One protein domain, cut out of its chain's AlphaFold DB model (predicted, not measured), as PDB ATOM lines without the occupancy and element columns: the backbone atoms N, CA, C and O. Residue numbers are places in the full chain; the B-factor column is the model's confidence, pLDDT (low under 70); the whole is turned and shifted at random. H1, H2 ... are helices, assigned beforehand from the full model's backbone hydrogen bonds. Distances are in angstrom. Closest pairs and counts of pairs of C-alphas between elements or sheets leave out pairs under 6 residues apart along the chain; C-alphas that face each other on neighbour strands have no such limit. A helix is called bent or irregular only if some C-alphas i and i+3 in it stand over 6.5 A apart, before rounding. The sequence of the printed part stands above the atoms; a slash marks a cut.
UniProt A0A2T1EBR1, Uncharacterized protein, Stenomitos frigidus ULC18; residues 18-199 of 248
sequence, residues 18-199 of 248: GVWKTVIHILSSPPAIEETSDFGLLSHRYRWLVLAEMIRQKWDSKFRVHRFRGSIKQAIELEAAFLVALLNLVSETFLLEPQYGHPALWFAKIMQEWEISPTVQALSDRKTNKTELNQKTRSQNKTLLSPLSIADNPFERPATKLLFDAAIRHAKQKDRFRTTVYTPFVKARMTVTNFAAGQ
ATOM      1  N   GLY A  18     105.727 215.534 307.281       68.75
ATOM      2  CA  GLY A  18     106.001 214.536 308.319       68.75
ATOM      3  C   GLY A  18     106.536 213.220 307.745       68.75
ATOM      4  O   GLY A  18     107.553 212.722 308.214       68.75
ATOM      5  N   VAL A  19     105.925 212.707 306.672       70.12
ATOM      6  CA  VAL A  19     106.384 211.494 305.979       70.12
ATOM      7  C   VAL A  19     107.756 211.720 305.349       70.12
ATOM      8  O   VAL A  19     108.623 210.861 305.484       70.12
ATOM      9  N   TRP A  20     107.999 212.866 304.702       70.25
ATOM     10  CA  TRP A  20     109.312 213.125 304.101       70.25
ATOM     11  C   TRP A  20     110.408 213.335 305.155       70.25
ATOM     12  O   TRP A  20     111.510 212.820 304.986       70.25
ATOM     13  N   LYS A  21     110.103 213.970 306.295       72.38
ATOM     14  CA  LYS A  21     111.001 214.030 307.463       72.38
ATOM     15  C   LYS A  21     111.310 212.636 308.015       72.38
ATOM     16  O   LYS A  21     112.475 212.347 308.267       72.38
ATOM     17  N   THR A  22     110.316 211.751 308.140       74.62
ATOM     18  CA  THR A  22     110.530 210.352 308.550       74.62
ATOM     19  C   THR A  22     111.374 209.577 307.535       74.62
ATOM     20  O   THR A  22     112.267 208.841 307.940       74.62
ATOM     21  N   VAL A  23     111.156 209.762 306.229       72.06
ATOM     22  CA  VAL A  23     111.959 209.118 305.174       72.06
ATOM     23  C   VAL A  23     113.400 209.623 305.183       72.06
ATOM     24  O   VAL A  23     114.316 208.805 305.192       72.06
ATOM     25  N   ILE A  24     113.621 210.941 305.256       72.19
ATOM     26  CA  ILE A  24     114.964 211.509 305.427       72.19
ATOM     27  C   ILE A  24     115.602 210.937 306.692       72.19
ATOM     28  O   ILE A  24     116.727 210.466 306.609       72.19
ATOM     29  N   HIS A  25     114.894 210.900 307.825       76.56
ATOM     30  CA  HIS A  25     115.428 210.346 309.067       76.56
ATOM     31  C   HIS A  25     115.853 208.875 308.909       76.56
ATOM     32  O   HIS A  25     117.011 208.553 309.159       76.56
ATOM     33  N   ILE A  26     114.971 208.008 308.401       73.00
ATOM     34  CA  ILE A  26     115.243 206.579 308.155       73.00
ATOM     35  C   ILE A  26     116.468 206.367 307.254       73.00
ATOM     36  O   ILE A  26     117.270 205.475 307.515       73.00
ATOM     37  N   LEU A  27     116.613 207.183 306.206       70.50
ATOM     38  CA  LEU A  27     117.720 207.100 305.249       70.50
ATOM     39  C   LEU A  27     119.014 207.756 305.760       70.50
ATOM     40  O   LEU A  27     120.105 207.382 305.329       70.50
ATOM     41  N   SER A  28     118.888 208.734 306.660       67.56
ATOM     42  CA  SER A  28     119.995 209.440 307.311       67.56
ATOM     43  C   SER A  28     120.618 208.646 308.454       67.56
ATOM     44  O   SER A  28     121.801 208.816 308.739       67.56
ATOM     45  N   SER A  29     119.827 207.787 309.101       66.25
ATOM     46  CA  SER A  29     120.254 206.991 310.243       66.25
ATOM     47  C   SER A  29     121.167 205.842 309.793       66.25
ATOM     48  O   SER A  29     120.833 205.117 308.850       66.25
ATOM     49  N   PRO A  30     122.325 205.645 310.441       58.44
ATOM     50  CA  PRO A  30     123.194 204.515 310.153       58.44
ATOM     51  C   PRO A  30     122.541 203.184 310.581       58.44
ATOM     52  O   PRO A  30     121.763 203.147 311.537       58.44
ATOM     53  N   PRO A  31     122.837 202.064 309.893       57.12
ATOM     54  CA  PRO A  31     122.384 200.748 310.325       57.12
ATOM     55  C   PRO A  31     123.137 200.340 311.601       57.12
ATOM     56  O   PRO A  31     124.363 200.228 311.587       57.12
ATOM     57  N   ALA A  32     122.392 200.066 312.676       53.22
ATOM     58  CA  ALA A  32     122.864 199.911 314.064       53.22
ATOM     59  C   ALA A  32     123.814 198.718 314.360       53.22
ATOM     60  O   ALA A  32     123.946 198.298 315.506       53.22
ATOM     61  N   ILE A  33     124.435 198.128 313.334       53.03
ATOM     62  CA  ILE A  33     125.296 196.936 313.415       53.03
ATOM     63  C   ILE A  33     126.653 197.159 312.703       53.03
ATOM     64  O   ILE A  33     127.616 196.459 313.002       53.03
ATOM     65  N   GLU A  34     126.782 198.140 311.794       52.66
ATOM     66  CA  GLU A  34     127.991 198.305 310.951       52.66
ATOM     67  C   GLU A  34     128.913 199.481 311.344       52.66
ATOM     68  O   GLU A  34     130.014 199.606 310.797       52.66
ATOM     69  N   GLU A  35     128.489 200.349 312.273       51.62
ATOM     70  CA  GLU A  35     129.142 201.642 312.564       51.62
ATOM     71  C   GLU A  35     130.593 201.547 313.049       51.62
ATOM     72  O   GLU A  35     131.398 202.430 312.759       51.62
ATOM     73  N   THR A  36     130.958 200.473 313.751       52.66
ATOM     74  CA  THR A  36     132.281 200.295 314.379       52.66
ATOM     75  C   THR A  36     133.411 199.984 313.390       52.66
ATOM     76  O   THR A  36     134.514 199.627 313.802       52.66
ATOM     77  N   SER A  37     133.175 200.114 312.079       65.69
ATOM     78  CA  SER A  37     134.203 199.919 311.056       65.69
ATOM     79  C   SER A  37     134.217 201.025 309.998       65.69
ATOM     80  O   SER A  37     133.168 201.428 309.490       65.69
ATOM     81  N   ASP A  38     135.423 201.430 309.573       66.12
ATOM     82  CA  ASP A  38     135.693 202.426 308.508       66.12
ATOM     83  C   ASP A  38     134.860 202.220 307.234       66.12
ATOM     84  O   ASP A  38     134.564 203.135 306.471       66.12
ATOM     85  N   PHE A  39     134.508 200.964 307.011       67.81
ATOM     86  CA  PHE A  39     133.798 200.406 305.883       67.81
ATOM     87  C   PHE A  39     132.275 200.562 305.964       67.81
ATOM     88  O   PHE A  39     131.643 200.865 304.950       67.81
ATOM     89  N   GLY A  40     131.690 200.396 307.156       68.00
ATOM     90  CA  GLY A  40     130.293 200.753 307.409       68.00
ATOM     91  C   GLY A  40     130.117 202.260 307.254       68.00
ATOM     92  O   GLY A  40     129.241 202.714 306.521       68.00
ATOM     93  N   LEU A  41     131.058 203.036 307.808       71.38
ATOM     94  CA  LEU A  41     131.145 204.487 307.623       71.38
ATOM     95  C   LEU A  41     131.309 204.886 306.142       71.38
ATOM     96  O   LEU A  41     130.626 205.799 305.677       71.38
ATOM     97  N   LEU A  42     132.164 204.201 305.371       74.69
ATOM     98  CA  LEU A  42     132.334 204.437 303.930       74.69
ATOM     99  C   LEU A  42     131.060 204.112 303.138       74.69
ATOM    100  O   LEU A  42     130.648 204.904 302.293       74.69
ATOM    101  N   SER A  43     130.426 202.975 303.424       75.62
ATOM    102  CA  SER A  43     129.204 202.528 302.749       75.62
ATOM    103  C   SER A  43     128.027 203.451 303.063       75.62
ATOM    104  O   SER A  43     127.325 203.885 302.153       75.62
ATOM    105  N   HIS A  44     127.859 203.841 304.328       77.25
ATOM    106  CA  HIS A  44     126.873 204.829 304.763       77.25
ATOM    107  C   HIS A  44     127.099 206.189 304.083       77.25
ATOM    108  O   HIS A  44     126.168 206.745 303.497       77.25
ATOM    109  N   ARG A  45     128.346 206.691 304.050       79.94
ATOM    110  CA  ARG A  45     128.700 207.909 303.300       79.94
ATOM    111  C   ARG A  45     128.381 207.779 301.810       79.94
ATOM    112  O   ARG A  45     127.830 208.712 301.244       79.94
ATOM    113  N   TYR A  46     128.663 206.644 301.168       83.88
ATOM    114  CA  TYR A  46     128.322 206.440 299.756       83.88
ATOM    115  C   TYR A  46     126.806 206.523 299.510       83.88
ATOM    116  O   TYR A  46     126.368 207.287 298.649       83.88
ATOM    117  N   ARG A  47     126.004 205.815 300.319       83.06
ATOM    118  CA  ARG A  47     124.528 205.833 300.259       83.06
ATOM    119  C   ARG A  47     123.972 207.259 300.374       83.06
ATOM    120  O   ARG A  47     123.144 207.659 299.558       83.06
ATOM    121  N   TRP A  48     124.485 208.054 301.315       84.19
ATOM    122  CA  TRP A  48     124.144 209.474 301.475       84.19
ATOM    123  C   TRP A  48     124.395 210.318 300.219       84.19
ATOM    124  O   TRP A  48     123.575 211.164 299.870       84.19
ATOM    125  N   LEU A  49     125.523 210.108 299.537       87.19
ATOM    126  CA  LEU A  49     125.885 210.882 298.346       87.19
ATOM    127  C   LEU A  49     124.993 210.534 297.148       87.19
ATOM    128  O   LEU A  49     124.589 211.431 296.411       87.19
ATOM    129  N   VAL A  50     124.640 209.254 296.998       89.38
ATOM    130  CA  VAL A  50     123.655 208.785 296.012       89.38
ATOM    131  C   VAL A  50     122.276 209.394 296.288       89.38
ATOM    132  O   VAL A  50     121.631 209.887 295.368       89.38
ATOM    133  N   LEU A  51     121.837 209.431 297.550       86.38
ATOM    134  CA  LEU A  51     120.562 210.044 297.942       86.38
ATOM    135  C   LEU A  51     120.538 211.563 297.713       86.38
ATOM    136  O   LEU A  51     119.550 212.086 297.200       86.38
ATOM    137  N   ALA A  52     121.623 212.269 298.038       85.75
ATOM    138  CA  ALA A  52     121.760 213.703 297.781       85.75
ATOM    139  C   ALA A  52     121.681 214.030 296.278       85.75
ATOM    140  O   ALA A  52     121.016 214.986 295.884       85.75
ATOM    141  N   GLU A  53     122.320 213.217 295.435       89.25
ATOM    142  CA  GLU A  53     122.248 213.353 293.979       89.25
ATOM    143  C   GLU A  53     120.865 212.954 293.429       89.25
ATOM    144  O   GLU A  53     120.351 213.639 292.548       89.25
ATOM    145  N   MET A  54     120.197 211.939 293.992       89.00
ATOM    146  CA  MET A  54     118.811 211.591 293.637       89.00
ATOM    147  C   MET A  54     117.850 212.754 293.931       89.00
ATOM    148  O   MET A  54     117.022 213.104 293.089       89.00
ATOM    149  N   ILE A  55     117.990 213.398 295.097       84.19
ATOM    150  CA  ILE A  55     117.220 214.599 295.456       84.19
ATOM    151  C   ILE A  55     117.502 215.734 294.465       84.19
ATOM    152  O   ILE A  55     116.565 216.398 294.008       84.19
ATOM    153  N   ARG A  56     118.772 215.907 294.073       83.94
ATOM    154  CA  ARG A  56     119.183 216.920 293.096       83.94
ATOM    155  C   ARG A  56     118.613 216.680 291.694       83.94
ATOM    156  O   ARG A  56     118.310 217.634 290.983       83.94
ATOM    157  N   GLN A  57     118.461 215.418 291.293       83.38
ATOM    158  CA  GLN A  57     117.892 215.035 289.998       83.38
ATOM    159  C   GLN A  57     116.355 215.109 289.961       83.38
ATOM    160  O   GLN A  57     115.803 215.389 288.899       83.38
ATOM    161  N   LYS A  58     115.659 214.853 291.082       82.06
ATOM    162  CA  LYS A  58     114.190 214.682 291.106       82.06
ATOM    163  C   LYS A  58     113.394 215.854 291.703       82.06
ATOM    164  O   LYS A  58     112.240 216.010 291.310       82.06
ATOM    165  N   TRP A  59     113.959 216.660 292.614       80.56
ATOM    166  CA  TRP A  59     113.204 217.722 293.314       80.56
ATOM    167  C   TRP A  59     113.888 219.093 293.379       80.56
ATOM    168  O   TRP A  59     113.215 220.095 293.152       80.56
ATOM    169  N   ASP A  60     115.188 219.171 293.682       78.12
ATOM    170  CA  ASP A  60     115.895 220.457 293.810       78.12
ATOM    171  C   ASP A  60     117.241 220.439 293.082       78.12
ATOM    172  O   ASP A  60     118.260 220.019 293.625       78.12
ATOM    173  N   SER A  61     117.281 220.990 291.869       79.94
ATOM    174  CA  SER A  61     118.508 221.078 291.070       79.94
ATOM    175  C   SER A  61     119.651 221.855 291.748       79.94
ATOM    176  O   SER A  61     120.795 221.738 291.302       79.94
ATOM    177  N   LYS A  62     119.360 222.647 292.793       78.06
ATOM    178  CA  LYS A  62     120.324 223.433 293.581       78.06
ATOM    179  C   LYS A  62     120.821 222.694 294.835       78.06
ATOM    180  O   LYS A  62     121.696 223.226 295.523       78.06
ATOM    181  N   PHE A  63     120.320 221.487 295.120       77.75
ATOM    182  CA  PHE A  63     120.670 220.728 296.322       77.75
ATOM    183  C   PHE A  63     122.189 220.497 296.429       77.75
ATOM    184  O   PHE A  63     122.872 220.186 295.446       77.75
ATOM    185  N   ARG A  64     122.744 220.672 297.635       69.88
ATOM    186  CA  ARG A  64     124.194 220.821 297.857       69.88
ATOM    187  C   ARG A  64     124.954 219.488 297.804       69.88
ATOM    188  O   ARG A  64     125.342 218.929 298.829       69.88
ATOM    189  N   VAL A  65     125.241 219.013 296.596       68.00
ATOM    190  CA  VAL A  65     126.079 217.826 296.357       68.00
ATOM    191  C   VAL A  65     127.577 218.165 296.472       68.00
ATOM    192  O   VAL A  65     128.035 219.241 296.082       68.00
ATOM    193  N   HIS A  66     128.363 217.241 297.033       67.50
ATOM    194  CA  HIS A  66     129.822 217.368 297.135       67.50
ATOM    195  C   HIS A  66     130.493 217.210 295.752       67.50
ATOM    196  O   HIS A  66     130.077 216.397 294.929       67.50
ATOM    197  N   ARG A  67     131.556 217.980 295.475       69.25
ATOM    198  CA  ARG A  67     132.207 218.030 294.148       69.25
ATOM    199  C   ARG A  67     133.145 216.839 293.887       69.25
ATOM    200  O   ARG A  67     134.365 216.989 293.919       69.25
ATOM    201  N   PHE A  68     132.585 215.674 293.573       73.94
ATOM    202  CA  PHE A  68     133.356 214.526 293.074       73.94
ATOM    203  C   PHE A  68     133.831 214.726 291.628       73.94
ATOM    204  O   PHE A  68     133.305 215.551 290.880       73.94
ATOM    205  N   ARG A  69     134.834 213.943 291.223       77.12
ATOM    206  CA  ARG A  69     135.386 213.901 289.861       77.12
ATOM    207  C   ARG A  69     135.603 212.448 289.425       77.12
ATOM    208  O   ARG A  69     135.649 211.550 290.263       77.12
ATOM    209  N   GLY A  70     135.748 212.231 288.117       82.06
ATOM    210  CA  GLY A  70     136.046 210.916 287.544       82.06
ATOM    211  C   GLY A  70     134.966 209.859 287.807       82.06
ATOM    212  O   GLY A  70     133.781 210.172 287.924       82.06
ATOM    213  N   SER A  71     135.396 208.599 287.910       80.88
ATOM    214  CA  SER A  71     134.529 207.420 288.052       80.88
ATOM    215  C   SER A  71     133.599 207.470 289.268       80.88
ATOM    216  O   SER A  71     132.468 207.009 289.168       80.88
ATOM    217  N   ILE A  72     134.023 208.069 290.387       82.12
ATOM    218  CA  ILE A  72     133.197 208.191 291.602       82.12
ATOM    219  C   ILE A  72     131.972 209.079 291.348       82.12
ATOM    220  O   ILE A  72     130.868 208.713 291.743       82.12
ATOM    221  N   LYS A  73     132.138 210.207 290.638       86.62
ATOM    222  CA  LYS A  73     131.010 211.073 290.254       86.62
ATOM    223  C   LYS A  73     130.006 210.294 289.396       86.62
ATOM    224  O   LYS A  73     128.820 210.281 289.701       86.62
ATOM    225  N   GLN A  74     130.507 209.590 288.382       87.50
ATOM    226  CA  GLN A  74     129.679 208.811 287.462       87.50
ATOM    227  C   GLN A  74     128.977 207.624 288.154       87.50
ATOM    228  O   GLN A  74     127.837 207.324 287.822       87.50
ATOM    229  N   ALA A  75     129.610 206.993 289.151       87.19
ATOM    230  CA  ALA A  75     128.975 205.966 289.982       87.19
ATOM    231  C   ALA A  75     127.757 206.526 290.732       87.19
ATOM    232  O   ALA A  75     126.682 205.936 290.698       87.19
ATOM    233  N   ILE A  76     127.937 207.680 291.385       89.31
ATOM    234  CA  ILE A  76     126.898 208.358 292.170       89.31
ATOM    235  C   ILE A  76     125.738 208.798 291.266       89.31
ATOM    236  O   ILE A  76     124.586 208.555 291.607       89.31
ATOM    237  N   GLU A  77     126.025 209.375 290.094       90.12
ATOM    238  CA  GLU A  77     124.999 209.803 289.131       90.12
ATOM    239  C   GLU A  77     124.184 208.627 288.564       90.12
ATOM    240  O   GLU A  77     122.970 208.757 288.393       90.12
ATOM    241  N   LEU A  78     124.823 207.477 288.307       91.88
ATOM    242  CA  LEU A  78     124.155 206.273 287.802       91.88
ATOM    243  C   LEU A  78     123.316 205.561 288.872       91.88
ATOM    244  O   LEU A  78     122.184 205.173 288.585       91.88
ATOM    245  N   GLU A  79     123.834 205.401 290.094       91.50
ATOM    246  CA  GLU A  79     123.049 204.862 291.216       91.50
ATOM    247  C   GLU A  79     121.878 205.800 291.557       91.50
ATOM    248  O   GLU A  79     120.771 205.323 291.770       91.50
ATOM    249  N   ALA A  80     122.059 207.126 291.512       91.56
ATOM    250  CA  ALA A  80     120.981 208.088 291.760       91.56
ATOM    251  C   ALA A  80     119.843 207.967 290.732       91.56
ATOM    252  O   ALA A  80     118.677 207.869 291.117       91.56
ATOM    253  N   ALA A  81     120.168 207.879 289.438       91.75
ATOM    254  CA  ALA A  81     119.177 207.648 288.384       91.75
ATOM    255  C   ALA A  81     118.469 206.282 288.536       91.75
ATOM    256  O   ALA A  81     117.269 206.158 288.281       91.75
ATOM    257  N   PHE A  82     119.189 205.261 289.010       94.00
ATOM    258  CA  PHE A  82     118.620 203.964 289.379       94.00
ATOM    259  C   PHE A  82     117.673 204.053 290.588       94.00
ATOM    260  O   PHE A  82     116.600 203.448 290.549       94.00
ATOM    261  N   LEU A  83     117.980 204.866 291.605       92.69
ATOM    262  CA  LEU A  83     117.062 205.118 292.718       92.69
ATOM    263  C   LEU A  83     115.805 205.892 292.290       92.69
ATOM    264  O   LEU A  83     114.722 205.589 292.787       92.69
ATOM    265  N   VAL A  84     115.898 206.827 291.335       91.88
ATOM    266  CA  VAL A  84     114.701 207.455 290.738       91.88
ATOM    267  C   VAL A  84     113.830 206.395 290.054       91.88
ATOM    268  O   VAL A  84     112.615 206.374 290.246       91.88
ATOM    269  N   ALA A  85     114.433 205.462 289.308       93.44
ATOM    270  CA  ALA A  85     113.694 204.362 288.689       93.44
ATOM    271  C   ALA A  85     113.077 203.394 289.723       93.44
ATOM    272  O   ALA A  85     111.971 202.900 289.505       93.44
ATOM    273  N   LEU A  86     113.737 203.161 290.867       94.19
ATOM    274  CA  LEU A  86     113.174 202.407 291.993       94.19
ATOM    275  C   LEU A  86     111.987 203.136 292.632       94.19
ATOM    276  O   LEU A  86     110.961 202.516 292.889       94.19
ATOM    277  N   LEU A  87     112.105 204.442 292.884       92.25
ATOM    278  CA  LEU A  87     111.035 205.252 293.471       92.25
ATOM    279  C   LEU A  87     109.787 205.252 292.579       92.25
ATOM    280  O   LEU A  87     108.668 205.117 293.079       92.25
ATOM    281  N   ASN A  88     109.989 205.334 291.263       92.62
ATOM    282  CA  ASN A  88     108.937 205.165 290.269       92.62
ATOM    283  C   ASN A  88     108.311 203.759 290.361       92.62
ATOM    284  O   ASN A  88     107.092 203.644 290.444       92.62
ATOM    285  N   LEU A  89     109.128 202.697 290.426       94.50
ATOM    286  CA  LEU A  89     108.651 201.311 290.543       94.50
ATOM    287  C   LEU A  89     107.833 201.064 291.819       94.50
ATOM    288  O   LEU A  89     106.769 200.453 291.740       94.50
ATOM    289  N   VAL A  90     108.288 201.560 292.973       93.94
ATOM    290  CA  VAL A  90     107.558 201.473 294.250       93.94
ATOM    291  C   VAL A  90     106.229 202.220 294.167       93.94
ATOM    292  O   VAL A  90     105.202 201.679 294.565       93.94
ATOM    293  N   SER A  91     106.232 203.438 293.622       91.69
ATOM    294  CA  SER A  91     105.031 204.277 293.534       91.69
ATOM    295  C   SER A  91     103.971 203.672 292.609       91.69
ATOM    296  O   SER A  91     102.817 203.549 293.002       91.69
ATOM    297  N   GLU A  92     104.358 203.229 291.412       93.88
ATOM    298  CA  GLU A  92     103.447 202.592 290.452       93.88
ATOM    299  C   GLU A  92     102.953 201.226 290.948       93.88
ATOM    300  O   GLU A  92     101.780 200.904 290.787       93.88
ATOM    301  N   THR A  93     103.806 200.427 291.603       93.44
ATOM    302  CA  THR A  93     103.368 199.154 292.212       93.44
ATOM    303  C   THR A  93     102.360 199.415 293.330       93.44
ATOM    304  O   THR A  93     101.322 198.768 293.375       93.44
ATOM    305  N   PHE A  94     102.601 200.422 294.174       91.31
ATOM    306  CA  PHE A  94     101.672 200.827 295.229       91.31
ATOM    307  C   PHE A  94     100.328 201.351 294.691       91.31
ATOM    308  O   PHE A  94      99.291 201.087 295.291       91.31
ATOM    309  N   LEU A  95     100.314 202.059 293.555       91.00
ATOM    310  CA  LEU A  95      99.071 202.492 292.895       91.00
ATOM    311  C   LEU A  95      98.255 201.321 292.323       91.00
ATOM    312  O   LEU A  95      97.040 201.439 292.175       91.00
ATOM    313  N   LEU A  96      98.906 200.205 291.985       90.06
ATOM    314  CA  LEU A  96      98.246 198.996 291.486       90.06
ATOM    315  C   LEU A  96      97.861 198.007 292.593       90.06
ATOM    316  O   LEU A  96      96.910 197.247 292.409       90.06
ATOM    317  N   GLU A  97      98.594 198.009 293.704       87.12
ATOM    318  CA  GLU A  97      98.412 197.119 294.848       87.12
ATOM    319  C   GLU A  97      98.850 197.837 296.144       87.12
ATOM    320  O   GLU A  97     100.004 197.708 296.571       87.12
ATOM    321  N   PRO A  98      97.956 198.631 296.770       83.44
ATOM    322  CA  PRO A  98      98.277 199.381 297.981       83.44
ATOM    323  C   PRO A  98      98.655 198.459 299.145       83.44
ATOM    324  O   PRO A  98      97.880 197.597 299.557       83.44
ATOM    325  N   GLN A  99      99.851 198.669 299.691       75.94
ATOM    326  CA  GLN A  99     100.381 197.946 300.851       75.94
ATOM    327  C   GLN A  99     100.258 198.792 302.132       75.94
ATOM    328  O   GLN A  99      99.836 199.948 302.103       75.94
ATOM    329  N   TYR A 100     100.637 198.235 303.284       60.94
ATOM    330  CA  TYR A 100     100.585 198.958 304.559       60.94
ATOM    331  C   TYR A 100     101.598 200.120 304.620       60.94
ATOM    332  O   TYR A 100     102.792 199.912 304.835       60.94
ATOM    333  N   GLY A 101     101.098 201.354 304.497       78.25
ATOM    334  CA  GLY A 101     101.858 202.598 304.672       78.25
ATOM    335  C   GLY A 101     102.089 203.382 303.375       78.25
ATOM    336  O   GLY A 101     101.795 202.923 302.281       78.25
ATOM    337  N   HIS A 102     102.609 204.606 303.487       84.56
ATOM    338  CA  HIS A 102     102.873 205.473 302.330       84.56
ATOM    339  C   HIS A 102     104.015 204.910 301.449       84.56
ATOM    340  O   HIS A 102     105.024 204.472 302.008       84.56
ATOM    341  N   PRO A 103     103.961 204.983 300.099       86.44
ATOM    342  CA  PRO A 103     104.976 204.382 299.218       86.44
ATOM    343  C   PRO A 103     106.404 204.875 299.488       86.44
ATOM    344  O   PRO A 103     107.356 204.104 299.393       86.44
ATOM    345  N   ALA A 104     106.575 206.129 299.918       85.38
ATOM    346  CA  ALA A 104     107.885 206.648 300.322       85.38
ATOM    347  C   ALA A 104     108.491 205.925 301.553       85.38
ATOM    348  O   ALA A 104     109.710 205.835 301.655       85.38
ATOM    349  N   LEU A 105     107.670 205.367 302.456       84.75
ATOM    350  CA  LEU A 105     108.134 204.541 303.583       84.75
ATOM    351  C   LEU A 105     108.530 203.129 303.124       84.75
ATOM    352  O   LEU A 105     109.512 202.581 303.618       84.75
ATOM    353  N   TRP A 106     107.820 202.557 302.144       88.00
ATOM    354  CA  TRP A 106     108.215 201.286 301.521       88.00
ATOM    355  C   TRP A 106     109.546 201.434 300.773       88.00
ATOM    356  O   TRP A 106     110.461 200.640 300.993       88.00
ATOM    357  N   PHE A 107     109.699 202.512 299.993       89.50
ATOM    358  CA  PHE A 107     110.977 202.911 299.399       89.50
ATOM    359  C   PHE A 107     112.062 203.039 300.475       89.50
ATOM    360  O   PHE A 107     113.103 202.402 300.351       89.50
ATOM    361  N   ALA A 108     111.808 203.766 301.569       85.62
ATOM    362  CA  ALA A 108     112.770 203.912 302.662       85.62
ATOM    363  C   ALA A 108     113.193 202.564 303.279       85.62
ATOM    364  O   ALA A 108     114.372 202.381 303.560       85.62
ATOM    365  N   LYS A 109     112.274 201.597 303.415       87.44
ATOM    366  CA  LYS A 109     112.565 200.250 303.939       87.44
ATOM    367  C   LYS A 109     113.409 199.401 302.976       87.44
ATOM    368  O   LYS A 109     114.393 198.799 303.398       87.44
ATOM    369  N   ILE A 110     113.100 199.408 301.677       88.62
ATOM    370  CA  ILE A 110     113.956 198.793 300.635       88.62
ATOM    371  C   ILE A 110     115.357 199.430 300.659       88.62
ATOM    372  O   ILE A 110     116.377 198.759 300.518       88.62
ATOM    373  N   MET A 111     115.407 200.733 300.923       85.75
ATOM    374  CA  MET A 111     116.616 201.540 301.071       85.75
ATOM    375  C   MET A 111     117.259 201.471 302.472       85.75
ATOM    376  O   MET A 111     118.225 202.186 302.741       85.75
ATOM    377  N   GLN A 112     116.788 200.579 303.347       81.38
ATOM    378  CA  GLN A 112     117.560 200.041 304.472       81.38
ATOM    379  C   GLN A 112     118.151 198.671 304.104       81.38
ATOM    380  O   GLN A 112     119.305 198.398 304.426       81.38
ATOM    381  N   GLU A 113     117.392 197.844 303.378       83.12
ATOM    382  CA  GLU A 113     117.807 196.513 302.916       83.12
ATOM    383  C   GLU A 113     118.940 196.560 301.866       83.12
ATOM    384  O   GLU A 113     119.805 195.685 301.877       83.12
ATOM    385  N   TRP A 114     118.951 197.566 300.977       78.19
ATOM    386  CA  TRP A 114     119.966 197.867 299.936       78.19
ATOM    387  C   TRP A 114     120.365 196.729 298.965       78.19
ATOM    388  O   TRP A 114     121.193 196.945 298.078       78.19
ATOM    389  N   GLU A 115     119.733 195.553 299.051       79.94
ATOM    390  CA  GLU A 115     120.018 194.326 298.277       79.94
ATOM    391  C   GLU A 115     119.982 194.514 296.745       79.94
ATOM    392  O   GLU A 115     120.544 193.740 295.968       79.94
ATOM    393  N   ILE A 116     119.321 195.573 296.295       80.56
ATOM    394  CA  ILE A 116     119.161 195.919 294.889       80.56
ATOM    395  C   ILE A 116     120.407 196.563 294.256       80.56
ATOM    396  O   ILE A 116     120.537 196.469 293.036       80.56
ATOM    397  N   SER A 117     121.308 197.193 295.024       84.62
ATOM    398  CA  SER A 117     122.423 198.003 294.493       84.62
ATOM    399  C   SER A 117     123.693 197.175 294.243       84.62
ATOM    400  O   SER A 117     124.293 196.671 295.197       84.62
ATOM    401  N   PRO A 118     124.177 197.096 292.988       76.88
ATOM    402  CA  PRO A 118     125.450 196.456 292.668       76.88
ATOM    403  C   PRO A 118     126.655 197.127 293.340       76.88
ATOM    404  O   PRO A 118     127.593 196.433 293.726       76.88
ATOM    405  N   THR A 119     126.661 198.460 293.484       77.50
ATOM    406  CA  THR A 119     127.832 199.171 294.027       77.50
ATOM    407  C   THR A 119     127.911 199.045 295.542       77.50
ATOM    408  O   THR A 119     129.001 198.851 296.075       77.50
ATOM    409  N   VAL A 120     126.772 199.087 296.245       74.88
ATOM    410  CA  VAL A 120     126.740 198.858 297.698       74.88
ATOM    411  C   VAL A 120     127.042 197.397 298.037       74.88
ATOM    412  O   VAL A 120     127.734 197.173 299.021       74.88
ATOM    413  N   GLN A 121     126.639 196.425 297.209       72.31
ATOM    414  CA  GLN A 121     127.081 195.029 297.360       72.31
ATOM    415  C   GLN A 121     128.584 194.853 297.094       72.31
ATOM    416  O   GLN A 121     129.278 194.173 297.845       72.31
ATOM    417  N   ALA A 122     129.117 195.507 296.055       69.44
ATOM    418  CA  ALA A 122     130.551 195.470 295.751       69.44
ATOM    419  C   ALA A 122     131.411 196.174 296.807       69.44
ATOM    420  O   ALA A 122     132.602 195.891 296.910       69.44
ATOM    421  N   LEU A 123     130.808 197.067 297.594       67.81
ATOM    422  CA  LEU A 123     131.374 197.528 298.852       67.81
ATOM    423  C   LEU A 123     131.217 196.440 299.927       67.81
ATOM    424  O   LEU A 123     132.241 195.924 300.353       67.81
ATOM    425  N   SER A 124     129.990 196.063 300.329       63.50
ATOM    426  CA  SER A 124     129.678 195.244 301.525       63.50
ATOM    427  C   SER A 124     130.389 193.892 301.620       63.50
ATOM    428  O   SER A 124     130.731 193.438 302.715       63.50
ATOM    429  N   ASP A 125     130.644 193.250 300.489       61.69
ATOM    430  CA  ASP A 125     131.087 191.864 300.444       61.69
ATOM    431  C   ASP A 125     132.615 191.719 300.582       61.69
ATOM    432  O   ASP A 125     133.301 191.241 299.682       61.69
ATOM    433  N   ARG A 126     133.169 192.062 301.758       56.25
ATOM    434  CA  ARG A 126     134.626 191.974 302.050       56.25
ATOM    435  C   ARG A 126     135.281 190.602 301.796       56.25
ATOM    436  O   ARG A 126     136.508 190.516 301.824       56.25
ATOM    437  N   LYS A 127     134.494 189.531 301.655       54.62
ATOM    438  CA  LYS A 127     134.960 188.142 301.473       54.62
ATOM    439  C   LYS A 127     134.584 187.528 300.121       54.62
ATOM    440  O   LYS A 127     135.219 186.555 299.730       54.62
ATOM    441  N   THR A 128     133.571 188.052 299.435       56.31
ATOM    442  CA  THR A 128     133.070 187.481 298.179       56.31
ATOM    443  C   THR A 128     133.990 187.898 297.038       56.31
ATOM    444  O   THR A 128     134.342 189.071 296.902       56.31
ATOM    445  N   ASN A 129     134.398 186.958 296.192       66.69
ATOM    446  CA  ASN A 129     135.270 187.267 295.066       66.69
ATOM    447  C   ASN A 129     134.553 188.234 294.101       66.69
ATOM    448  O   ASN A 129     133.369 188.056 293.799       66.69
ATOM    449  N   LYS A 130     135.271 189.221 293.533       71.19
ATOM    450  CA  LYS A 130     134.719 190.109 292.488       71.19
ATOM    451  C   LYS A 130     134.060 189.295 291.362       71.19
ATOM    452  O   LYS A 130     133.054 189.740 290.812       71.19
ATOM    453  N   THR A 131     134.577 188.113 291.028       73.12
ATOM    454  CA  THR A 131     133.971 187.197 290.044       73.12
ATOM    455  C   THR A 131     132.609 186.662 290.498       73.12
ATOM    456  O   THR A 131     131.644 186.752 289.739       73.12
ATOM    457  N   GLU A 132     132.503 186.170 291.734       74.38
ATOM    458  CA  GLU A 132     131.278 185.599 292.315       74.38
ATOM    459  C   GLU A 132     130.171 186.650 292.432       74.38
ATOM    460  O   GLU A 132     129.042 186.412 292.007       74.38
ATOM    461  N   LEU A 133     130.493 187.855 292.918       74.31
ATOM    462  CA  LEU A 133     129.513 188.937 293.010       74.31
ATOM    463  C   LEU A 133     129.035 189.401 291.623       74.31
ATOM    464  O   LEU A 133     127.838 189.630 291.414       74.31
ATOM    465  N   ASN A 134     129.944 189.506 290.646       77.25
ATOM    466  CA  ASN A 134     129.565 189.802 289.263       77.25
ATOM    467  C   ASN A 134     128.657 188.707 288.688       77.25
ATOM    468  O   ASN A 134     127.699 189.024 287.986       77.25
ATOM    469  N   GLN A 135     128.918 187.437 289.001       81.00
ATOM    470  CA  GLN A 135     128.069 186.315 288.607       81.00
ATOM    471  C   GLN A 135     126.691 186.381 289.282       81.00
ATOM    472  O   GLN A 135     125.686 186.274 288.576       81.00
ATOM    473  N   LYS A 136     126.619 186.654 290.596       81.81
ATOM    474  CA  LYS A 136     125.362 186.860 291.338       81.81
ATOM    475  C   LYS A 136     124.537 187.978 290.700       81.81
ATOM    476  O   LYS A 136     123.434 187.726 290.223       81.81
ATOM    477  N   THR A 137     125.095 189.182 290.580       81.94
ATOM    478  CA  THR A 137     124.369 190.355 290.059       81.94
ATOM    479  C   THR A 137     123.921 190.167 288.602       81.94
ATOM    480  O   THR A 137     122.808 190.550 288.237       81.94
ATOM    481  N   ARG A 138     124.749 189.525 287.759       83.06
ATOM    482  CA  ARG A 138     124.376 189.156 286.380       83.06
ATOM    483  C   ARG A 138     123.253 188.122 286.338       83.06
ATOM    484  O   ARG A 138     122.362 188.267 285.506       83.06
ATOM    485  N   SER A 139     123.270 187.126 287.226       84.12
ATOM    486  CA  SER A 139     122.193 186.137 287.349       84.12
ATOM    487  C   SER A 139     120.872 186.818 287.720       84.12
ATOM    488  O   SER A 139     119.901 186.710 286.978       84.12
ATOM    489  N   GLN A 140     120.874 187.650 288.770       85.56
ATOM    490  CA  GLN A 140     119.701 188.434 289.182       85.56
ATOM    491  C   GLN A 140     119.146 189.297 288.030       85.56
ATOM    492  O   GLN A 140     117.942 189.303 287.779       85.56
ATOM    493  N   ASN A 141     120.014 189.992 287.280       86.12
ATOM    494  CA  ASN A 141     119.594 190.787 286.121       86.12
ATOM    495  C   ASN A 141     119.037 189.930 284.973       86.12
ATOM    496  O   ASN A 141     118.108 190.370 284.300       86.12
ATOM    497  N   LYS A 142     119.564 188.718 284.743       84.50
ATOM    498  CA  LYS A 142     119.022 187.780 283.746       84.50
ATOM    499  C   LYS A 142     117.588 187.375 284.099       84.50
ATOM    500  O   LYS A 142     116.751 187.323 283.202       84.50
ATOM    501  N   THR A 143     117.297 187.142 285.378       83.69
ATOM    502  CA  THR A 143     115.938 186.822 285.835       83.69
ATOM    503  C   THR A 143     115.002 188.025 285.694       83.69
ATOM    504  O   THR A 143     113.948 187.904 285.078       83.69
ATOM    505  N   LEU A 144     115.426 189.220 286.133       84.62
ATOM    506  CA  LEU A 144     114.647 190.461 285.968       84.62
ATOM    507  C   LEU A 144     114.390 190.841 284.496       84.62
ATOM    508  O   LEU A 144     113.384 191.473 284.183       84.62
ATOM    509  N   LEU A 145     115.279 190.472 283.570       83.25
ATOM    510  CA  LEU A 145     115.095 190.722 282.135       83.25
ATOM    511  C   LEU A 145     113.943 189.924 281.513       83.25
ATOM    512  O   LEU A 145     113.388 190.365 280.507       83.25
ATOM    513  N   SER A 146     113.589 188.772 282.085       79.00
ATOM    514  CA  SER A 146     112.504 187.924 281.593       79.00
ATOM    515  C   SER A 146     111.398 187.808 282.645       79.00
ATOM    516  O   SER A 146     111.271 186.767 283.288       79.00
ATOM    517  N   PRO A 147     110.535 188.835 282.806       62.88
ATOM    518  CA  PRO A 147     109.407 188.769 283.736       62.88
ATOM    519  C   PRO A 147     108.382 187.688 283.357       62.88
ATOM    520  O   PRO A 147     107.502 187.396 284.153       62.88
ATOM    521  N   LEU A 148     108.478 187.087 282.165       59.69
ATOM    522  CA  LEU A 148     107.680 185.931 281.745       59.69
ATOM    523  C   LEU A 148     108.309 184.585 282.161       59.69
ATOM    524  O   LEU A 148     107.618 183.570 282.135       59.69
ATOM    525  N   SER A 149     109.583 184.559 282.568       57.53
ATOM    526  CA  SER A 149     110.243 183.342 283.045       57.53
ATOM    527  C   SER A 149     109.753 182.945 284.436       57.53
ATOM    528  O   SER A 149     109.644 183.756 285.353       57.53
ATOM    529  N   ILE A 150     109.508 181.650 284.582       51.34
ATOM    530  CA  ILE A 150     109.391 180.930 285.853       51.34
ATOM    531  C   ILE A 150     110.811 180.860 286.479       51.34
ATOM    532  O   ILE A 150     111.776 180.775 285.717       51.34
ATOM    533  N   ALA A 151     111.044 180.913 287.799       55.56
ATOM    534  CA  ALA A 151     110.131 181.184 288.923       55.56
ATOM    535  C   ALA A 151     110.603 182.327 289.852       55.56
ATOM    536  O   ALA A 151     109.774 182.954 290.508       55.56
ATOM    537  N   ASP A 152     111.914 182.565 289.945       68.69
ATOM    538  CA  ASP A 152     112.504 183.102 291.175       68.69
ATOM    539  C   ASP A 152     112.618 184.626 291.213       68.69
ATOM    540  O   ASP A 152     113.285 185.253 290.389       68.69
ATOM    541  N   ASN A 153     112.041 185.230 292.247       81.44
ATOM    542  CA  ASN A 153     112.391 186.586 292.639       81.44
ATOM    543  C   ASN A 153     113.852 186.596 293.138       81.44
ATOM    544  O   ASN A 153     114.160 185.885 294.094       81.44
ATOM    545  N   PRO A 154     114.762 187.371 292.522       83.19
ATOM    546  CA  PRO A 154     116.195 187.298 292.807       83.19
ATOM    547  C   PRO A 154     116.632 187.977 294.117       83.19
ATOM    548  O   PRO A 154     117.834 188.183 294.312       83.19
ATOM    549  N   PHE A 155     115.680 188.362 294.971       87.19
ATOM    550  CA  PHE A 155     115.886 189.101 296.213       87.19
ATOM    551  C   PHE A 155     115.256 188.370 297.403       87.19
ATOM    552  O   PHE A 155     114.111 187.911 297.343       87.19
ATOM    553  N   GLU A 156     116.006 188.279 298.497       85.50
ATOM    554  CA  GLU A 156     115.627 187.542 299.705       85.50
ATOM    555  C   GLU A 156     115.085 188.462 300.811       85.50
ATOM    556  O   GLU A 156     114.336 188.010 301.681       85.50
ATOM    557  N   ARG A 157     115.436 189.758 300.802       87.12
ATOM    558  CA  ARG A 157     115.051 190.696 301.867       87.12
ATOM    559  C   ARG A 157     113.553 191.049 301.794       87.12
ATOM    560  O   ARG A 157     113.059 191.302 300.698       87.12
ATOM    561  N   PRO A 158     112.801 191.093 302.917       88.94
ATOM    562  CA  PRO A 158     111.335 191.079 302.867       88.94
ATOM    563  C   PRO A 158     110.664 192.227 302.097       88.94
ATOM    564  O   PRO A 158     109.733 191.967 301.337       88.94
ATOM    565  N   ALA A 159     111.090 193.483 302.271       88.50
ATOM    566  CA  ALA A 159     110.441 194.619 301.607       88.50
ATOM    567  C   ALA A 159     110.800 194.705 300.117       88.50
ATOM    568  O   ALA A 159     109.954 195.076 299.299       88.50
ATOM    569  N   THR A 160     112.033 194.327 299.780       90.44
ATOM    570  CA  THR A 160     112.540 194.192 298.413       90.44
ATOM    571  C   THR A 160     111.826 193.052 297.690       90.44
ATOM    572  O   THR A 160     111.272 193.258 296.611       90.44
ATOM    573  N   LYS A 161     111.754 191.867 298.306       90.38
ATOM    574  CA  LYS A 161     111.064 190.700 297.755       90.38
ATOM    575  C   LYS A 161     109.592 191.008 297.473       90.38
ATOM    576  O   LYS A 161     109.162 190.840 296.335       90.38
ATOM    577  N   LEU A 162     108.866 191.569 298.447       90.31
ATOM    578  CA  LEU A 162     107.463 191.975 298.284       90.31
ATOM    579  C   LEU A 162     107.255 192.891 297.062       90.31
ATOM    580  O   LEU A 162     106.298 192.702 296.312       90.31
ATOM    581  N   LEU A 163     108.165 193.850 296.833       91.81
ATOM    582  CA  LEU A 163     108.095 194.735 295.666       91.81
ATOM    583  C   LEU A 163     108.236 193.945 294.365       91.81
ATOM    584  O   LEU A 163     107.441 194.141 293.450       91.81
ATOM    585  N   PHE A 164     109.241 193.075 294.261       91.56
ATOM    586  CA  PHE A 164     109.503 192.359 293.013       91.56
ATOM    587  C   PHE A 164     108.485 191.254 292.720       91.56
ATOM    588  O   PHE A 164     108.161 191.069 291.549       91.56
ATOM    589  N   ASP A 165     107.889 190.616 293.731       90.38
ATOM    590  CA  ASP A 165     106.783 189.668 293.539       90.38
ATOM    591  C   ASP A 165     105.567 190.377 292.903       90.38
ATOM    592  O   ASP A 165     105.046 189.937 291.872       90.38
ATOM    593  N   ALA A 166     105.165 191.530 293.456       91.50
ATOM    594  CA  ALA A 166     104.072 192.342 292.920       91.50
ATOM    595  C   ALA A 166     104.416 192.962 291.551       91.50
ATOM    596  O   ALA A 166     103.633 192.862 290.604       91.50
ATOM    597  N   ALA A 167     105.611 193.536 291.394       91.81
ATOM    598  CA  ALA A 167     106.041 194.171 290.152       91.81
ATOM    599  C   ALA A 167     106.202 193.173 288.992       91.81
ATOM    600  O   ALA A 167     105.814 193.488 287.867       91.81
ATOM    601  N   ILE A 168     106.714 191.957 289.232       91.00
ATOM    602  CA  ILE A 168     106.768 190.898 288.211       91.00
ATOM    603  C   ILE A 168     105.344 190.462 287.838       91.00
ATOM    604  O   ILE A 168     105.033 190.358 286.650       91.00
ATOM    605  N   ARG A 169     104.447 190.277 288.819       90.25
ATOM    606  CA  ARG A 169     103.025 189.973 288.576       90.25
ATOM    607  C   ARG A 169     102.350 191.044 287.712       90.25
ATOM    608  O   ARG A 169     101.711 190.701 286.720       90.25
ATOM    609  N   HIS A 170     102.540 192.328 288.014       91.88
ATOM    610  CA  HIS A 170     102.002 193.416 287.194       91.88
ATOM    611  C   HIS A 170     102.668 193.502 285.813       91.88
ATOM    612  O   HIS A 170     101.972 193.726 284.827       91.88
ATOM    613  N   ALA A 171     103.979 193.264 285.698       91.44
ATOM    614  CA  ALA A 171     104.680 193.247 284.412       91.44
ATOM    615  C   ALA A 171     104.247 192.080 283.501       91.44
ATOM    616  O   ALA A 171     104.279 192.235 282.283       91.44
ATOM    617  N   LYS A 172     103.793 190.948 284.061       88.94
ATOM    618  CA  LYS A 172     103.134 189.860 283.307       88.94
ATOM    619  C   LYS A 172     101.739 190.249 282.795       88.94
ATOM    620  O   LYS A 172     101.327 189.763 281.750       88.94
ATOM    621  N   GLN A 173     101.008 191.084 283.538       90.06
ATOM    622  CA  GLN A 173      99.586 191.381 283.299       90.06
ATOM    623  C   GLN A 173      99.319 192.689 282.534       90.06
ATOM    624  O   GLN A 173      98.267 192.831 281.918       90.06
ATOM    625  N   LYS A 174     100.209 193.685 282.634       91.69
ATOM    626  CA  LYS A 174      99.945 195.074 282.223       91.69
ATOM    627  C   LYS A 174     101.109 195.621 281.400       91.69
ATOM    628  O   LYS A 174     102.096 196.119 281.941       91.69
ATOM    629  N   ASP A 175     100.963 195.601 280.077       90.00
ATOM    630  CA  ASP A 175     102.037 195.993 279.153       90.00
ATOM    631  C   ASP A 175     102.513 197.442 279.306       90.00
ATOM    632  O   ASP A 175     103.706 197.721 279.172       90.00
ATOM    633  N   ARG A 176     101.618 198.362 279.687       93.00
ATOM    634  CA  ARG A 176     101.995 199.739 280.041       93.00
ATOM    635  C   ARG A 176     102.936 199.777 281.249       93.00
ATOM    636  O   ARG A 176     103.962 200.447 281.188       93.00
ATOM    637  N   PHE A 177     102.640 199.034 282.317       93.88
ATOM    638  CA  PHE A 177     103.507 198.950 283.501       93.88
ATOM    639  C   PHE A 177     104.852 198.289 283.157       93.88
ATOM    640  O   PHE A 177     105.914 198.794 283.530       93.88
ATOM    641  N   ARG A 178     104.824 197.207 282.359       92.56
ATOM    642  CA  ARG A 178     106.030 196.538 281.846       92.56
ATOM    643  C   ARG A 178     106.952 197.522 281.116       92.56
ATOM    644  O   ARG A 178     108.135 197.603 281.434       92.56
ATOM    645  N   THR A 179     106.405 198.288 280.175       91.50
ATOM    646  CA  THR A 179     107.169 199.170 279.274       91.50
ATOM    647  C   THR A 179     107.584 200.506 279.896       91.50
ATOM    648  O   THR A 179     108.703 200.949 279.647       91.50
ATOM    649  N   THR A 180     106.730 201.135 280.712       92.94
ATOM    650  CA  THR A 180     106.975 202.484 281.271       92.94
ATOM    651  C   THR A 180     107.598 202.493 282.668       92.94
ATOM    652  O   THR A 180     108.159 203.513 283.061       92.94
ATOM    653  N   VAL A 181     107.564 201.370 283.398       93.38
ATOM    654  CA  VAL A 181     108.030 201.297 284.797       93.38
ATOM    655  C   VAL A 181     109.078 200.200 284.987       93.38
ATOM    656  O   VAL A 181     110.233 200.479 285.318       93.38
ATOM    657  N   TYR A 182     108.704 198.945 284.725       92.94
ATOM    658  CA  TYR A 182     109.531 197.781 285.049       92.94
ATOM    659  C   TYR A 182     110.790 197.689 284.173       92.94
ATOM    660  O   TYR A 182     111.908 197.627 284.682       92.94
ATOM    661  N   THR A 183     110.650 197.736 282.844       91.94
ATOM    662  CA  THR A 183     111.799 197.681 281.927       91.94
ATOM    663  C   THR A 183     112.773 198.863 282.104       91.94
ATOM    664  O   THR A 183     113.980 198.612 282.087       91.94
ATOM    665  N   PRO A 184     112.331 200.121 282.317       94.06
ATOM    666  CA  PRO A 184     113.218 201.222 282.704       94.06
ATOM    667  C   PRO A 184     114.018 200.957 283.986       94.06
ATOM    668  O   PRO A 184     115.234 201.157 283.977       94.06
ATOM    669  N   PHE A 185     113.392 200.426 285.045       94.75
ATOM    670  CA  PHE A 185     114.104 200.024 286.264       94.75
ATOM    671  C   PHE A 185     115.188 198.968 285.983       94.75
ATOM    672  O   PHE A 185     116.345 199.147 286.373       94.75
ATOM    673  N   VAL A 186     114.852 197.896 285.256       92.31
ATOM    674  CA  VAL A 186     115.813 196.822 284.939       92.31
ATOM    675  C   VAL A 186     116.980 197.354 284.098       92.31
ATOM    676  O   VAL A 186     118.137 197.041 284.384       92.31
ATOM    677  N   LYS A 187     116.717 198.235 283.122       92.62
ATOM    678  CA  LYS A 187     117.763 198.917 282.334       92.62
ATOM    679  C   LYS A 187     118.677 199.791 283.203       92.62
ATOM    680  O   LYS A 187     119.897 199.763 283.012       92.62
ATOM    681  N   ALA A 188     118.127 200.528 284.168       92.69
ATOM    682  CA  ALA A 188     118.922 201.326 285.100       92.69
ATOM    683  C   ALA A 188     119.825 200.432 285.972       92.69
ATOM    684  O   ALA A 188     121.040 200.645 286.008       92.69
ATOM    685  N   ARG A 189     119.277 199.353 286.560       91.25
ATOM    686  CA  ARG A 189     120.059 198.376 287.343       91.25
ATOM    687  C   ARG A 189     121.181 197.741 286.522       91.25
ATOM    688  O   ARG A 189     122.307 197.606 287.003       91.25
ATOM    689  N   MET A 190     120.903 197.371 285.272       89.44
ATOM    690  CA  MET A 190     121.910 196.829 284.357       89.44
ATOM    691  C   MET A 190     123.012 197.839 284.033       89.44
ATOM    692  O   MET A 190     124.174 197.451 283.969       89.44
ATOM    693  N   THR A 191     122.682 199.122 283.871       90.62
ATOM    694  CA  THR A 191     123.677 200.177 283.618       90.62
ATOM    695  C   THR A 191     124.632 200.316 284.804       90.62
ATOM    696  O   THR A 191     125.846 200.262 284.614       90.62
ATOM    697  N   VAL A 192     124.098 200.373 286.029       89.56
ATOM    698  CA  VAL A 192     124.895 200.361 287.268       89.56
ATOM    699  C   VAL A 192     125.734 199.080 287.389       89.56
ATOM    700  O   VAL A 192     126.926 199.147 287.672       89.56
ATOM    701  N   THR A 193     125.155 197.909 287.099       87.06
ATOM    702  CA  THR A 193     125.870 196.618 287.153       87.06
ATOM    703  C   THR A 193     127.035 196.575 286.163       87.06
ATOM    704  O   THR A 193     128.140 196.172 286.515       87.06
ATOM    705  N   ASN A 194     126.810 197.007 284.920       85.56
ATOM    706  CA  ASN A 194     127.834 197.041 283.879       85.56
ATOM    707  C   ASN A 194     128.937 198.052 284.215       85.56
ATOM    708  O   ASN A 194     130.113 197.771 283.979       85.56
ATOM    709  N   PHE A 195     128.569 199.184 284.823       84.94
ATOM    710  CA  PHE A 195     129.514 200.160 285.345       84.94
ATOM    711  C   PHE A 195     130.380 199.555 286.458       84.94
ATOM    712  O   PHE A 195     131.598 199.545 286.320       84.94
ATOM    713  N   ALA A 196     129.789 198.967 287.504       78.69
ATOM    714  CA  ALA A 196     130.519 198.331 288.608       78.69
ATOM    715  C   ALA A 196     131.409 197.152 288.157       78.69
ATOM    716  O   ALA A 196     132.519 196.967 288.667       78.69
ATOM    717  N   ALA A 197     130.961 196.379 287.163       75.00
ATOM    718  CA  ALA A 197     131.734 195.289 286.575       75.00
ATOM    719  C   ALA A 197     132.966 195.802 285.807       75.00
ATOM    720  O   ALA A 197     134.092 195.363 286.075       75.00
ATOM    721  N   GLY A 198     132.743 196.725 284.861       65.56
ATOM    722  CA  GLY A 198     133.755 197.230 283.928       65.56
ATOM    723  C   GLY A 198     134.686 198.297 284.508       65.56
ATOM    724  O   GLY A 198     135.819 198.430 284.051       65.56
ATOM    725  N   GLN A 199     134.252 199.038 285.528       59.88
ATOM    726  CA  GLN A 199     135.085 200.036 286.189       59.88
ATOM    727  C   GLN A 199     136.089 199.418 287.155       59.88
ATOM    728  O   GLN A 199     135.832 198.470 287.906       59.88
TER     729      GLN A 199
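AT A GLANCE: This is residues 18 to 199 of the 248 residues of an uncharacterized protein of Stenomitos frigidus ULC18 (UniProt A0A2T1EBR1). Two long helices, H3 and H8, lie side by side and run opposite ways as the core of an all-helix body, and H6 lies beside H8. H2 crosses H3, H7 packs on H3 near its last residues and makes a corner with H8, which follows it in the chain, H4 packs on H3 with H1 beside it, and the short H5 packs on H2, H6 and H8. The printed part has 182 residues with eight named helices, H1 to H8 along the chain, and no named strand. It is compact, with a radius of gyration of the C-alphas of 16.0 A and spans of 44 by 43 by 31 A.

HOW THE PARTS SIT: H1, residues 18 to 28, touches H4, residues 103 to 113, at a shallow tilt of 12 degrees, the same way; their closest C-alphas, of Val 23 and Ala 108, are 5.8 A apart. H2, residues 38 to 58, touches H3, residues 70 to 96, at a steep tilt of 66 degrees, H3 with residues 76 to 84 alone; the closest C-alphas are those of Met 54 and Ala 80, 4.5 A apart. H3 and H8, residues 175 to 198, are the hubs, each touching four helices; they touch at a shallow tilt of 24 degrees, opposite ways, closest at the C-alphas of Ala 85 and Phe 185, 5.0 A apart. H4 touches H3 at a steep tilt of 48 degrees, H3 with residues 86 to 94 alone; the C-alphas of Ser 91 and Pro 103 are closest, at 5.7 A. H5, residues 118 to 124, and H6, residues 130 to 145, form a helical hairpin, with the C-alphas of Pro 118 and Thr 137 closest, at 6.7 A. H6 touches H8 at a shallow tilt of 13 degrees, opposite ways; the C-alphas of Asn 134 and Ala 197 are closest, at 6.5 A. H7, residues 158 to 173, touches H8 with residues 167 to 172 alone, closest at the C-alphas of Ala 171 and Arg 178, 4.4 A apart. Among the pairs that are apart are H1 and H3. Every O i to N i+4 pair is within hydrogen-bond range in H1 to H7; in H8 17 of 20 are.

IN THESE COORDINATES: H1 begins at C-alpha 18, (106.001, 214.536, 308.319). H2 measures 30.3 A from first to last C-alpha, H3 39.8 A, H6 22.2 A and H7 22.8 A. H8 measures 32.1 A and ends at C-alpha 198, (133.755, 197.230, 283.928); it has a kink of 30 degrees near residue 182 and is only just irregular, with C-alphas 180 and 183 6.8 A apart.

THE WHOLE: The two C-alphas farthest apart, of Thr 36 and Asp 175, are 46.6 A apart. The printed part has no cut; the links H2 to H3 and H6 to H7 are long. Mean pLDDT of the printed part is 80.6, and 35 residues are under 70, among them residues 28 to 40 and 122 to 129.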